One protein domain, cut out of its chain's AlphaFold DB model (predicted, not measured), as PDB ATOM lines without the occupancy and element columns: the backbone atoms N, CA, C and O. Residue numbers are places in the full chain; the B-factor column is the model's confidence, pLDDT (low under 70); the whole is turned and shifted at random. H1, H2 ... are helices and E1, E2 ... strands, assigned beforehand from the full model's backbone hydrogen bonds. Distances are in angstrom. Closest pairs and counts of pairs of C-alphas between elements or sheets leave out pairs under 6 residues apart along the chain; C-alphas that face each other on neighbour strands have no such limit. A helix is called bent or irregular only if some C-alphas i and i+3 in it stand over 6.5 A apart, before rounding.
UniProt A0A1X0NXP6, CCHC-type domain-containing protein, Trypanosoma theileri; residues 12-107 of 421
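AT A GLANCE: This is residues 12 to 107 of the 421 residues of the protein "CCHC-type domain-containing protein" of Trypanosoma theileri (UniProt A0A1X0NXP6). What does the model look like? A strongly twisted, curled sheet of five strands has helix H1 slanting over its E2 and E3 part, and H3 packs beside H1, away from the sheet. The short H2 stands on the open side of the curl, between the edge strands E4 and E5 in the chain. What is it made of? The 96 printed residues hold three named helices and five named strands, in the order H1 E1 E2 E3 E4 H2 E5 H3, of mixed class; the sheet's order is E4 E3 E2 E1 E5, antiparallel. How large is it? It is compact, with a radius of gyration of the C-alphas of 13.7 A and spans of 36 by 31 by 25 A.

IN THESE COORDINATES: Where does the printed part begin? H1, residues 12 to 28, starts at C-alpha 12 (72.823, 143.985, 124.478) and is 24.0 A long. Which strands follow? E1 is residues 31 to 37, E2 residues 47 to 56, E3 residues 59 to 65 and E4 residues 68 to 71. E2 is 25.2 A long and bends by 57 degrees at residue 50. What comes last? H2 is residues 72 to 75, E5 residues 79 to 82 and H3 residues 88 to 107, 29.2 A long, ending at C-alpha 107 (67.743, 152.600, 118.599). H3 is irregular, with C-alphas 100 and 103 7.2 A apart, and has a kink of 42 degrees near residue 101.

HOW THE PARTS SIT: How does H1 stand to the sheet? The two make two layers, a helix on one face of a sheet, with H1 at a height over the sheet of 9.0 A. H1 lies over E2 and only just over E3, with 3 C-alphas, and runs slantwise to the strands, at 56 degrees to E2 on the local plane; its closest C-alphas to E3 are Thr 22 and Leu 60, 6.1 A. How are the strands joined? E1 to E4 form a meander, each strand the antiparallel neighbour of the one before. Within hydrogen-bond range are N 33 and O 51 at 2.8 A, N 54 and O 61 at 2.9 A, N 62 and O 70 at 2.8 A, and, between E1 and E5, N 36 and O 81 at 2.8 A. Where are the other helices? H3 touches H1, closest C-alphas Ala 20 and Phe 94 at 4.5 A, at a shallow tilt of 28 degrees, opposite ways; H3 is not on the sheet. H2 is at the sheet's level, height 2.7 A. What do the helix backbones show? Every O i to N i+4 pair is within hydrogen-bond range in H1, and 14 of 16 in H3; H2 is too short for such a pair.

THE WHOLE: How far does it reach? The two C-alphas farthest apart, those of Pro 66 and Ala 107, are 42.1 A apart. Is anything cut or long? The printed part has no cut; the link from E1 to E2 is short with 9 residues, and the other links are tight. Where is confidence low? Residues 104 to 107 are under 70, and the mean pLDDT of the printed part is 87.7.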
ATOM      1  N   THR A  12      74.019 144.570 125.056       81.62
ATOM      2  CA  THR A  12      72.823 143.985 124.478       81.62
ATOM      3  C   THR A  12      73.010 142.518 124.119       81.62
ATOM      4  O   THR A  12      72.127 141.719 124.409       81.62
ATOM      5  N   GLU A  13      74.153 142.127 123.545       83.88
ATOM      6  CA  GLU A  13      74.461 140.708 123.293       83.88
ATOM      7  C   GLU A  13      74.468 139.916 124.600       83.88
ATOM      8  O   GLU A  13      73.858 138.848 124.688       83.88
ATOM      9  N   TRP A  14      75.095 140.471 125.638       89.69
ATOM     10  CA  TRP A  14      75.134 139.844 126.950       89.69
ATOM     11  C   TRP A  14      73.737 139.697 127.562       89.69
ATOM     12  O   TRP A  14      73.391 138.620 128.049       89.69
ATOM     13  N   LEU A  15      72.906 140.739 127.467       90.19
ATOM     14  CA  LEU A  15      71.529 140.717 127.956       90.19
ATOM     15  C   LEU A  15      70.665 139.687 127.215       90.19
ATOM     16  O   LEU A  15      69.892 138.972 127.853       90.19
ATOM     17  N   ILE A  16      70.814 139.564 125.889       87.50
ATOM     18  CA  ILE A  16      70.127 138.524 125.106       87.50
ATOM     19  C   ILE A  16      70.529 137.141 125.620       87.50
ATOM     20  O   ILE A  16      69.663 136.316 125.912       87.50
ATOM     21  N   CYS A  17      71.832 136.903 125.783       89.69
ATOM     22  CA  CYS A  17      72.343 135.628 126.278       89.69
ATOM     23  C   CYS A  17      71.828 135.334 127.690       89.69
ATOM     24  O   CYS A  17      71.350 134.233 127.957       89.69
ATOM     25  N   GLN A  18      71.839 136.327 128.581       93.25
ATOM     26  CA  GLN A  18      71.306 136.199 129.931       93.25
ATOM     27  C   GLN A  18      69.816 135.834 129.921       93.25
ATOM     28  O   GLN A  18      69.412 134.924 130.646       93.25
ATOM     29  N   GLN A  19      68.994 136.493 129.099       93.75
ATOM     30  CA  GLN A  19      67.568 136.173 128.981       93.75
ATOM     31  C   GLN A  19      67.342 134.766 128.416       93.75
ATOM     32  O   GLN A  19      66.510 134.024 128.945       93.75
ATOM     33  N   ALA A  20      68.099 134.390 127.384       92.25
ATOM     34  CA  ALA A  20      68.024 133.079 126.752       92.25
ATOM     35  C   ALA A  20      68.376 131.961 127.741       92.25
ATOM     36  O   ALA A  20      67.583 131.040 127.942       92.25
ATOM     37  N   PHE A  21      69.516 132.075 128.430       94.38
ATOM     38  CA  PHE A  21      69.935 131.100 129.438       94.38
ATOM     39  C   PHE A  21      68.997 131.063 130.641       94.38
ATOM     40  O   PHE A  21      68.695 129.983 131.138       94.38
ATOM     41  N   THR A  22      68.479 132.210 131.083       95.88
ATOM     42  CA  THR A  22      67.495 132.257 132.173       95.88
ATOM     43  C   THR A  22      66.233 131.479 131.809       95.88
ATOM     44  O   THR A  22      65.768 130.651 132.589       95.88
ATOM     45  N   ALA A  23      65.680 131.708 130.616       94.25
ATOM     46  CA  ALA A  23      64.501 130.987 130.146       94.25
ATOM     47  C   ALA A  23      64.785 129.491 129.929       94.25
ATOM     48  O   ALA A  23      63.970 128.654 130.313       94.25
ATOM     49  N   PHE A  24      65.955 129.156 129.386       94.50
ATOM     50  CA  PHE A  24      66.384 127.776 129.187       94.50
ATOM     51  C   PHE A  24      66.514 127.007 130.504       94.50
ATOM     52  O   PHE A  24      65.896 125.957 130.651       94.50
ATOM     53  N   VAL A  25      67.231 127.553 131.490       96.00
ATOM     54  CA  VAL A  25      67.391 126.930 132.816       96.00
ATOM     55  C   VAL A  25      66.060 126.878 133.563       96.00
ATOM     56  O   VAL A  25      65.789 125.902 134.256       96.00
ATOM     57  N   ARG A  26      65.181 127.875 133.395       96.25
ATOM     58  CA  ARG A  26      63.827 127.830 133.969       96.25
ATOM     59  C   ARG A  26      62.999 126.674 133.403       96.25
ATOM     60  O   ARG A  26      62.206 126.092 134.132       96.25
ATOM     61  N   HIS A  27      63.174 126.348 132.122       95.06
ATOM     62  CA  HIS A  27      62.420 125.283 131.465       95.06
ATOM     63  C   HIS A  27      63.034 123.891 131.675       95.06
ATOM     64  O   HIS A  27      62.318 122.950 132.002       95.06
ATOM     65  N   LYS A  28      64.351 123.745 131.484       94.50
ATOM     66  CA  LYS A  28      65.061 122.457 131.568       94.50
ATOM     67  C   LYS A  28      65.630 122.133 132.948       94.50
ATOM     68  O   LYS A  28      65.988 120.985 133.196       94.50
ATOM     69  N   GLY A  29      65.708 123.112 133.842       95.69
ATOM     70  CA  GLY A  29      66.414 122.992 135.111       95.69
ATOM     71  C   GLY A  29      67.927 123.224 134.977       95.69
ATOM     72  O   GLY A  29      68.404 123.726 133.950       95.69
ATOM     73  N   PRO A  30      68.698 122.887 136.030       96.38
ATOM     74  CA  PRO A  30      70.150 123.020 136.040       96.38
ATOM     75  C   PRO A  30      70.802 122.384 134.811       96.38
ATOM     76  O   PRO A  30      70.539 121.225 134.502       96.38
ATOM     77  N   SER A  31      71.651 123.138 134.116       94.44
ATOM     78  CA  SER A  31      72.203 122.736 132.818       94.44
ATOM     79  C   SER A  31      73.707 122.966 132.758       94.44
ATOM     80  O   SER A  31      74.204 123.963 133.275       94.44
ATOM     81  N   THR A  32      74.452 122.053 132.144       93.62
ATOM     82  CA  THR A  32      75.907 122.191 131.987       93.62
ATOM     83  C   THR A  32      76.254 123.301 130.997       93.62
ATOM     84  O   THR A  32      75.559 123.474 129.995       93.62
ATOM     85  N   ILE A  33      77.341 124.024 131.253       93.25
ATOM     86  CA  ILE A  33      77.896 125.033 130.348       93.25
ATOM     87  C   ILE A  33      79.421 124.949 130.322       93.25
ATOM     88  O   ILE A  33      80.040 124.684 131.351       93.25
ATOM     89  N   SER A  34      80.007 125.245 129.165       90.31
ATOM     90  CA  SER A  34      81.452 125.388 128.987       90.31
ATOM     91  C   SER A  34      81.766 126.806 128.512       90.31
ATOM     92  O   SER A  34      81.174 127.290 127.543       90.31
ATOM     93  N   LEU A  35      82.675 127.478 129.217       90.75
ATOM     94  CA  LEU A  35      83.044 128.879 129.022       90.75
ATOM     95  C   LEU A  35      84.549 128.991 128.783       90.75
ATOM     96  O   LEU A  35      85.342 128.356 129.477       90.75
ATOM     97  N   GLU A  36      84.959 129.880 127.890       88.81
ATOM     98  CA  GLU A  36      86.329 130.378 127.844       88.81
ATOM     99  C   GLU A  36      86.380 131.763 128.477       88.81
ATOM    100  O   GLU A  36      85.643 132.671 128.094       88.81
ATOM    101  N   CYS A  37      87.251 131.929 129.467       87.56
ATOM    102  CA  CYS A  37      87.370 133.151 130.246       87.56
ATOM    103  C   CYS A  37      88.800 133.697 130.225       87.56
ATOM    104  O   CYS A  37      89.772 132.950 130.329       87.56
ATOM    105  N   ARG A  38      88.929 135.019 130.167       87.12
ATOM    106  CA  ARG A  38      90.173 135.778 130.286       87.12
ATOM    107  C   ARG A  38      89.991 136.848 131.363       87.12
ATOM    108  O   ARG A  38      89.283 137.821 131.125       87.12
ATOM    109  N   PRO A  39      90.600 136.692 132.550       81.56
ATOM    110  CA  PRO A  39      90.488 137.672 133.618       81.56
ATOM    111  C   PRO A  39      91.092 139.013 133.203       81.56
ATOM    112  O   PRO A  39      92.198 139.056 132.661       81.56
ATOM    113  N   ASN A  40      90.418 140.109 133.552       74.12
ATOM    114  CA  ASN A  40      90.890 141.466 133.258       74.12
ATOM    115  C   ASN A  40      92.294 141.751 133.811       74.12
ATOM    116  O   ASN A  40      93.107 142.387 133.145       74.12
ATOM    117  N   GLU A  41      92.602 141.251 135.009       75.44
ATOM    118  CA  GLU A  41      93.894 141.470 135.673       75.44
ATOM    119  C   GLU A  41      95.051 140.705 135.014       75.44
ATOM    120  O   GLU A  41      96.217 141.059 135.185       75.44
ATOM    121  N   LYS A  42      94.748 139.632 134.272       78.62
ATOM    122  CA  LYS A  42      95.734 138.742 133.647       78.62
ATOM    123  C   LYS A  42      95.283 138.366 132.241       78.62
ATOM    124  O   LYS A  42      95.022 137.203 131.951       78.62
ATOM    125  N   SER A  43      95.233 139.364 131.362       73.81
ATOM    126  CA  SER A  43      94.761 139.231 129.976       73.81
ATOM    127  C   SER A  43      95.543 138.221 129.119       73.81
ATOM    128  O   SER A  43      95.038 137.767 128.097       73.81
ATOM    129  N   TYR A  44      96.750 137.832 129.537       77.88
ATOM    130  CA  TYR A  44      97.556 136.792 128.888       77.88
ATOM    131  C   TYR A  44      97.142 135.361 129.266       77.88
ATOM    132  O   TYR A  44      97.650 134.410 128.676       77.88
ATOM    133  N   LEU A  45      96.246 135.186 130.244       79.94
ATOM    134  CA  LEU A  45      95.764 133.877 130.678       79.94
ATOM    135  C   LEU A  45      94.349 133.635 130.159       79.94
ATOM    136  O   LEU A  45      93.447 134.446 130.369       79.94
ATOM    137  N   GLN A  46      94.169 132.488 129.513       86.00
ATOM    138  CA  GLN A  46      92.879 131.967 129.083       86.00
ATOM    139  C   GLN A  46      92.579 130.706 129.887       86.00
ATOM    140  O   GLN A  46      93.426 129.823 130.015       86.00
ATOM    141  N   TYR A  47      91.377 130.647 130.442       86.81
ATOM    142  CA  TYR A  47      90.895 129.538 131.247       86.81
ATOM    143  C   TYR A  47      89.673 128.938 130.577       86.81
ATOM    144  O   TYR A  47      88.787 129.667 130.134       86.81
ATOM    145  N   HIS A  48      89.618 127.616 130.557       90.00
ATOM    146  CA  HIS A  48      88.402 126.887 130.248       90.00
ATOM    147  C   HIS A  48      87.673 126.572 131.556       90.00
ATOM    148  O   HIS A  48      88.299 126.129 132.521       90.00
ATOM    149  N   ILE A  49      86.372 126.844 131.604       88.94
ATOM    150  CA  ILE A  49      85.527 126.614 132.771       88.94
ATOM    151  C   ILE A  49      84.336 125.770 132.340       88.94
ATOM    152  O   ILE A  49      83.445 126.264 131.652       88.94
ATOM    153  N   ASP A  50      84.294 124.534 132.824       92.31
ATOM    154  CA  ASP A  50      83.081 123.728 132.831       92.31
ATOM    155  C   ASP A  50      82.308 124.004 134.120       92.31
ATOM    156  O   ASP A  50      82.860 123.974 135.224       92.31
ATOM    157  N   GLY A  51      81.025 124.313 133.986       93.50
ATOM    158  CA  GLY A  51      80.174 124.672 135.108       93.50
ATOM    159  C   GLY A  51      78.738 124.211 134.937       93.50
ATOM    160  O   GLY A  51      78.326 123.685 133.905       93.50
ATOM    161  N   LEU A  52      77.959 124.432 135.987       96.06
ATOM    162  CA  LEU A  52      76.525 124.194 136.002       96.06
ATOM    163  C   LEU A  52      75.799 125.535 136.105       96.06
ATOM    164  O   LEU A  52      75.951 126.253 137.095       96.06
ATOM    165  N   LEU A  53      75.007 125.866 135.090       96.25
ATOM    166  CA  LEU A  53      74.059 126.969 135.137       96.25
ATOM    167  C   LEU A  53      72.868 126.592 136.013       96.25
ATOM    168  O   LEU A  53      72.199 125.585 135.778       96.25
ATOM    169  N   THR A  54      72.578 127.432 136.997       97.19
ATOM    170  CA  THR A  54      71.436 127.289 137.905       97.19
ATOM    171  C   THR A  54      70.701 128.611 138.045       97.19
ATOM    172  O   THR A  54      71.296 129.673 137.873       97.19
ATOM    173  N   LEU A  55      69.420 128.549 138.397       97.44
ATOM    174  CA  LEU A  55      68.604 129.725 138.671       97.44
ATOM    175  C   LEU A  55      68.247 129.749 140.159       97.44
ATOM    176  O   LEU A  55      67.613 128.820 140.652       97.44
ATOM    177  N   GLU A  56      68.651 130.800 140.866       96.69
ATOM    178  CA  GLU A  56      68.302 131.020 142.273       96.69
ATOM    179  C   GLU A  56      67.677 132.412 142.398       96.69
ATOM    180  O   GLU A  56      68.319 133.409 142.080       96.69
ATOM    181  N   ASN A  57      66.410 132.492 142.825       95.19
ATOM    182  CA  ASN A  57      65.645 133.748 142.910       95.19
ATOM    183  C   ASN A  57      65.673 134.573 141.606       95.19
ATOM    184  O   ASN A  57      65.934 135.772 141.631       95.19
ATOM    185  N   ASP A  58      65.473 133.909 140.462       93.94
ATOM    186  CA  ASP A  58      65.581 134.491 139.112       93.94
ATOM    187  C   ASP A  58      66.958 135.079 138.746       93.94
ATOM    188  O   ASP A  58      67.121 135.670 137.677       93.94
ATOM    189  N   VAL A  59      67.980 134.857 139.573       96.19
ATOM    190  CA  VAL A  59      69.367 135.204 139.264       96.19
ATOM    191  C   VAL A  59      70.057 133.991 138.656       96.19
ATOM    192  O   VAL A  59      70.104 132.910 139.248       96.19
ATOM    193  N   LEU A  60      70.604 134.176 137.456       97.06
ATOM    194  CA  LEU A  60      71.377 133.152 136.767       97.06
ATOM    195  C   LEU A  60      72.773 133.047 137.395       97.06
ATOM    196  O   LEU A  60      73.511 134.033 137.473       97.06
ATOM    197  N   LEU A  61      73.131 131.846 137.838       97.31
ATOM    198  CA  LEU A  61      74.385 131.536 138.519       97.31
ATOM    199  C   LEU A  61      75.154 130.453 137.762       97.31
ATOM    200  O   LEU A  61      74.550 129.539 137.206       97.31
ATOM    201  N   VAL A  62      76.483 130.519 137.810       96.25
ATOM    202  CA  VAL A  62      77.393 129.473 137.327       96.25
ATOM    203  C   VAL A  62      78.092 128.844 138.525       96.25
ATOM    204  O   VAL A  62      78.882 129.500 139.211       96.25
ATOM    205  N   LYS A  63      77.822 127.562 138.775       95.94
ATOM    206  CA  LYS A  63      78.525 126.746 139.772       95.94
ATOM    207  C   LYS A  63      79.715 126.074 139.097       95.94
ATOM    208  O   LYS A  63      79.533 125.198 138.260       95.94
ATOM    209  N   MET A  64      80.924 126.509 139.439       90.44
ATOM    210  CA  MET A  64      82.178 126.001 138.856       90.44
ATOM    211  C   MET A  64      82.806 124.893 139.709       90.44
ATOM    212  O   MET A  64      83.537 124.045 139.218       90.44
ATOM    213  N   ALA A  65      82.554 124.927 141.017       87.75
ATOM    214  CA  ALA A  65      82.995 123.929 141.985       87.75
ATOM    215  C   ALA A  65      81.993 123.906 143.155       87.75
ATOM    216  O   ALA A  65      81.237 124.870 143.300       87.75
ATOM    217  N   PRO A  66      81.998 122.881 144.032       84.19
ATOM    218  CA  PRO A  66      81.024 122.763 145.126       84.19
ATOM    219  C   PRO A  66      80.894 124.014 146.008       84.19
ATOM    220  O   PRO A  66      79.800 124.341 146.454       84.19
ATOM    221  N   ASN A  67      81.995 124.751 146.190       88.94
ATOM    222  CA  ASN A  67      82.052 125.964 147.012       88.94
ATOM    223  C   ASN A  67      82.285 127.243 146.190       88.94
ATOM    224  O   ASN A  67      82.612 128.285 146.754       88.94
ATOM    225  N   LYS A  68      82.183 127.174 144.856       93.50
ATOM    226  CA  LYS A  68      82.466 128.305 143.966       93.50
ATOM    227  C   LYS A  68      81.298 128.535 143.017       93.50
ATOM    228  O   LYS A  68      81.155 127.842 142.009       93.50
ATOM    229  N   THR A  69      80.519 129.557 143.343       95.56
ATOM    230  CA  THR A  69      79.382 130.030 142.554       95.56
ATOM    231  C   THR A  69      79.612 131.488 142.196       95.56
ATOM    232  O   THR A  69      80.063 132.262 143.038       95.56
ATOM    233  N   MET A  70      79.319 131.862 140.957       95.19
ATOM    234  CA  MET A  70      79.428 133.237 140.475       95.19
ATOM    235  C   MET A  70      78.131 133.635 139.783       95.19
ATOM    236  O   MET A  70      77.476 132.788 139.171       95.19
ATOM    237  N   LYS A  71      77.743 134.911 139.863       96.00
ATOM    238  CA  LYS A  71      76.613 135.390 139.064       96.00
ATOM    239  C   LYS A  71      77.014 135.434 137.603       96.00
ATOM    240  O   LYS A  71      78.125 135.852 137.287       96.00
ATOM    241  N   TRP A  72      76.092 135.060 136.721       94.06
ATOM    242  CA  TRP A  72      76.311 135.167 135.283       94.06
ATOM    243  C   TRP A  72      76.755 136.585 134.913       94.06
ATOM    244  O   TRP A  72      77.812 136.749 134.326       94.06
ATOM    245  N   GLU A  73      76.046 137.614 135.378       92.44
ATOM    246  CA  GLU A  73      76.365 139.014 135.064       92.44
ATOM    247  C   GLU A  73      77.797 139.437 135.433       92.44
ATOM    248  O   GLU A  73      78.427 140.206 134.711       92.44
ATOM    249  N   GLU A  74      78.350 138.890 136.517       91.75
ATOM    250  CA  GLU A  74      79.708 139.206 136.976       91.75
ATOM    251  C   GLU A  74      80.789 138.601 136.060       91.75
ATOM    252  O   GLU A  74      81.929 139.067 136.057       91.75
ATOM    253  N   LEU A  75      80.437 137.601 135.241       89.88
ATOM    254  CA  LEU A  75      81.341 136.983 134.271       89.88
ATOM    255  C   LEU A  75      81.501 137.807 132.995       89.88
ATOM    256  O   LEU A  75      82.517 137.649 132.318       89.88
ATOM    257  N   ARG A  76      80.563 138.708 132.684       90.12
ATOM    258  CA  ARG A  76      80.544 139.506 131.448       90.12
ATOM    259  C   ARG A  76      81.905 140.070 131.011       90.12
ATOM    260  O   ARG A  76      82.241 139.909 129.839       90.12
ATOM    261  N   PRO A  77      82.708 140.721 131.878       86.12
ATOM    262  CA  PRO A  77      83.991 141.277 131.449       86.12
ATOM    263  C   PRO A  77      85.055 140.215 131.143       86.12
ATOM    264  O   PRO A  77      86.036 140.522 130.480       86.12
ATOM    265  N   SER A  78      84.887 138.989 131.647       87.81
ATOM    266  CA  SER A  78      85.879 137.919 131.536       87.81
ATOM    267  C   SER A  78      85.540 136.876 130.475       87.81
ATOM    268  O   SER A  78      86.449 136.170 130.055       87.81
ATOM    269  N   VAL A  79      84.286 136.728 130.037       87.25
ATOM    270  CA  VAL A  79      83.932 135.702 129.037       87.25
ATOM    271  C   VAL A  79      84.410 136.110 127.644       87.25
ATOM    272  O   VAL A  79      84.082 137.187 127.152       87.25
ATOM    273  N   ILE A  80      85.165 135.217 127.006       83.62
ATOM    274  CA  ILE A  80      85.605 135.323 125.610       83.62
ATOM    275  C   ILE A  80      84.596 134.627 124.701       83.62
ATOM    276  O   ILE A  80      84.177 135.178 123.689       83.62
ATOM    277  N   SER A  81      84.237 133.396 125.056       83.88
ATOM    278  CA  SER A  81      83.349 132.544 124.278       83.88
ATOM    279  C   SER A  81      82.644 131.556 125.207       83.88
ATOM    280  O   SER A  81      83.077 131.313 126.338       83.88
ATOM    281  N   PHE A  82      81.535 130.987 124.749       86.31
ATOM    282  CA  PHE A  82      80.870 129.882 125.426       86.31
ATOM    283  C   PHE A  82      80.168 128.983 124.420       86.31
ATOM    284  O   PHE A  82      79.761 129.426 123.345       86.31
ATOM    285  N   VAL A  83      80.012 127.711 124.781       82.31
ATOM    286  CA  VAL A  83      79.296 126.743 123.947       82.31
ATOM    287  C   VAL A  83      77.798 126.913 124.168       82.31
ATOM    288  O   VAL A  83      77.297 126.773 125.286       82.31
ATOM    289  N   MET A  84      77.074 127.226 123.096       77.69
ATOM    290  CA  MET A  84      75.622 127.370 123.142       77.69
ATOM    291  C   MET A  84      74.934 126.008 123.053       77.69
ATOM    292  O   MET A  84      75.277 125.212 122.177       77.69
ATOM    293  N   PRO A  85      73.931 125.735 123.905       79.12
ATOM    294  CA  PRO A  85      73.100 124.552 123.742       79.12
ATOM    295  C   PRO A  85      72.384 124.591 122.385       79.12
ATOM    296  O   PRO A  85      71.655 125.534 122.095       79.12
ATOM    297  N   LEU A  86      72.527 123.545 121.570       78.19
ATOM    298  CA  LEU A  86      71.790 123.395 120.300       78.19
ATOM    299  C   LEU A  86      70.362 122.854 120.501       78.19
ATOM    300  O   LEU A  86      69.751 122.288 119.600       78.19
ATOM    301  N   ASP A  87      69.834 123.008 121.710       85.69
ATOM    302  CA  ASP A  87      68.532 122.502 122.105       85.69
ATOM    303  C   ASP A  87      67.397 123.406 121.603       85.69
ATOM    304  O   ASP A  87      67.490 124.631 121.684       85.69
ATOM    305  N   GLU A  88      66.292 122.817 121.135       82.81
ATOM    306  CA  GLU A  88      65.153 123.567 120.584       82.81
ATOM    307  C   GLU A  88      64.572 124.576 121.589       82.81
ATOM    308  O   GLU A  88      64.221 125.697 121.212       82.81
ATOM    309  N   VAL A  89      64.548 124.231 122.884       88.25
ATOM    310  CA  VAL A  89      64.078 125.133 123.946       88.25
ATOM    311  C   VAL A  89      64.982 126.356 124.042       88.25
ATOM    312  O   VAL A  89      64.489 127.482 124.125       88.25
ATOM    313  N   PHE A  90      66.298 126.148 124.011       87.25
ATOM    314  CA  PHE A  90      67.266 127.236 124.072       87.25
ATOM    315  C   PHE A  90      67.184 128.125 122.830       87.25
ATOM    316  O   PHE A  90      67.102 129.343 122.960       87.25
ATOM    317  N   LEU A  91      67.145 127.531 121.633       84.38
ATOM    318  CA  LEU A  91      67.061 128.277 120.376       84.38
ATOM    319  C   LEU A  91      65.801 129.154 120.329       84.38
ATOM    320  O   LEU A  91      65.870 130.310 119.916       84.38
ATOM    321  N   ASN A  92      64.661 128.634 120.792       88.94
ATOM    322  CA  ASN A  92      63.417 129.402 120.885       88.94
ATOM    323  C   ASN A  92      63.517 130.526 121.923       88.94
ATOM    324  O   ASN A  92      63.170 131.668 121.631       88.94
ATOM    325  N   ALA A  93      64.039 130.234 123.116       88.88
ATOM    326  CA  ALA A  93      64.250 131.239 124.157       88.88
ATOM    327  C   ALA A  93      65.172 132.376 123.693       88.88
ATOM    328  O   ALA A  93      64.919 133.547 123.988       88.88
ATOM    329  N   PHE A  94      66.218 132.026 122.950       86.38
ATOM    330  CA  PHE A  94      67.162 132.967 122.380       86.38
ATOM    331  C   PHE A  94      66.517 133.850 121.310       86.38
ATOM    332  O   PHE A  94      66.647 135.071 121.356       86.38
ATOM    333  N   GLU A  95      65.776 133.264 120.370       85.44
ATOM    334  CA  GLU A  95      65.081 134.028 119.336       85.44
ATOM    335  C   GLU A  95      64.055 134.998 119.943       85.44
ATOM    336  O   GLU A  95      63.979 136.160 119.541       85.44
ATOM    337  N   GLU A  96      63.310 134.562 120.959       89.44
ATOM    338  CA  GLU A  96      62.368 135.417 121.683       89.44
ATOM    339  C   GLU A  96      63.069 136.538 122.463       89.44
ATOM    340  O   GLU A  96      62.530 137.641 122.588       89.44
ATOM    341  N   ALA A  97      64.276 136.304 122.985       87.00
ATOM    342  CA  ALA A  97      65.102 137.362 123.569       87.00
ATOM    343  C   ALA A  97      65.574 138.363 122.495       87.00
ATOM    344  O   ALA A  97      65.418 139.573 122.669       87.00
ATOM    345  N   CYS A  98      66.038 137.879 121.337       79.38
ATOM    346  CA  CYS A  98      66.386 138.719 120.188       79.38
ATOM    347  C   CYS A  98      65.209 139.569 119.700       79.38
ATOM    348  O   CYS A  98      65.371 140.767 119.474       79.38
ATOM    349  N   LYS A  99      64.015 138.984 119.539       87.31
ATOM    350  CA  LYS A  99      62.807 139.701 119.094       87.31
ATOM    351  C   LYS A  99      62.429 140.818 120.059       87.31
ATOM    352  O   LYS A  99      62.142 141.925 119.610       87.31
ATOM    353  N   ARG A 100      62.472 140.543 121.367       84.88
ATOM    354  CA  ARG A 100      62.166 141.529 122.414       84.88
ATOM    355  C   ARG A 100      63.145 142.697 122.425       84.88
ATOM    356  O   ARG A 100      62.715 143.830 122.600       84.88
ATOM    357  N   LEU A 101      64.428 142.431 122.186       80.75
ATOM    358  CA  LEU A 101      65.496 143.437 122.232       80.75
ATOM    359  C   LEU A 101      65.798 144.075 120.860       80.75
ATOM    360  O   LEU A 101      66.606 144.999 120.755       80.75
ATOM    361  N   LYS A 102      65.099 143.652 119.798       77.25
ATOM    362  CA  LYS A 102      65.198 144.215 118.440       77.25
ATOM    363  C   LYS A 102      64.911 145.729 118.366       77.25
ATOM    364  O   LYS A 102      65.640 146.411 117.646       77.25
ATOM    365  N   PRO A 103      63.910 146.298 119.074       72.56
ATOM    366  CA  PRO A 103      63.663 147.743 119.060       72.56
ATOM    367  C   PRO A 103      64.823 148.544 119.667       72.56
ATOM    368  O   PRO A 103      65.209 149.579 119.126       72.56
ATOM    369  N   GLU A 104      65.421 148.032 120.746       64.31
ATOM    370  CA  GLU A 104      66.579 148.639 121.414       64.31
ATOM    371  C   GLU A 104      67.825 148.583 120.520       64.31
ATOM    372  O   GLU A 104      68.563 149.560 120.423       64.31
ATOM    373  N   TRP A 105      68.003 147.496 119.763       61.72
ATOM    374  CA  TRP A 105      69.042 147.371 118.731       61.72
ATOM    375  C   TRP A 105      68.933 148.426 117.624       61.72
ATOM    376  O   TRP A 105      69.934 149.019 117.215       61.72
ATOM    377  N   VAL A 106      67.718 148.676 117.127       61.12
ATOM    378  CA  VAL A 106      67.470 149.694 116.091       61.12
ATOM    379  C   VAL A 106      67.717 151.107 116.637       61.12
ATOM    380  O   VAL A 106      68.190 151.973 115.899       61.12
ATOM    381  N   ALA A 107      67.446 151.338 117.925       58.75
ATOM    382  CA  ALA A 107      67.743 152.600 118.599       58.75
ATOM    383  C   ALA A 107      69.254 152.805 118.828       58.75
ATOM    384  O   ALA A 107      69.758 153.896 118.568       58.75
TER     385      ALA A 107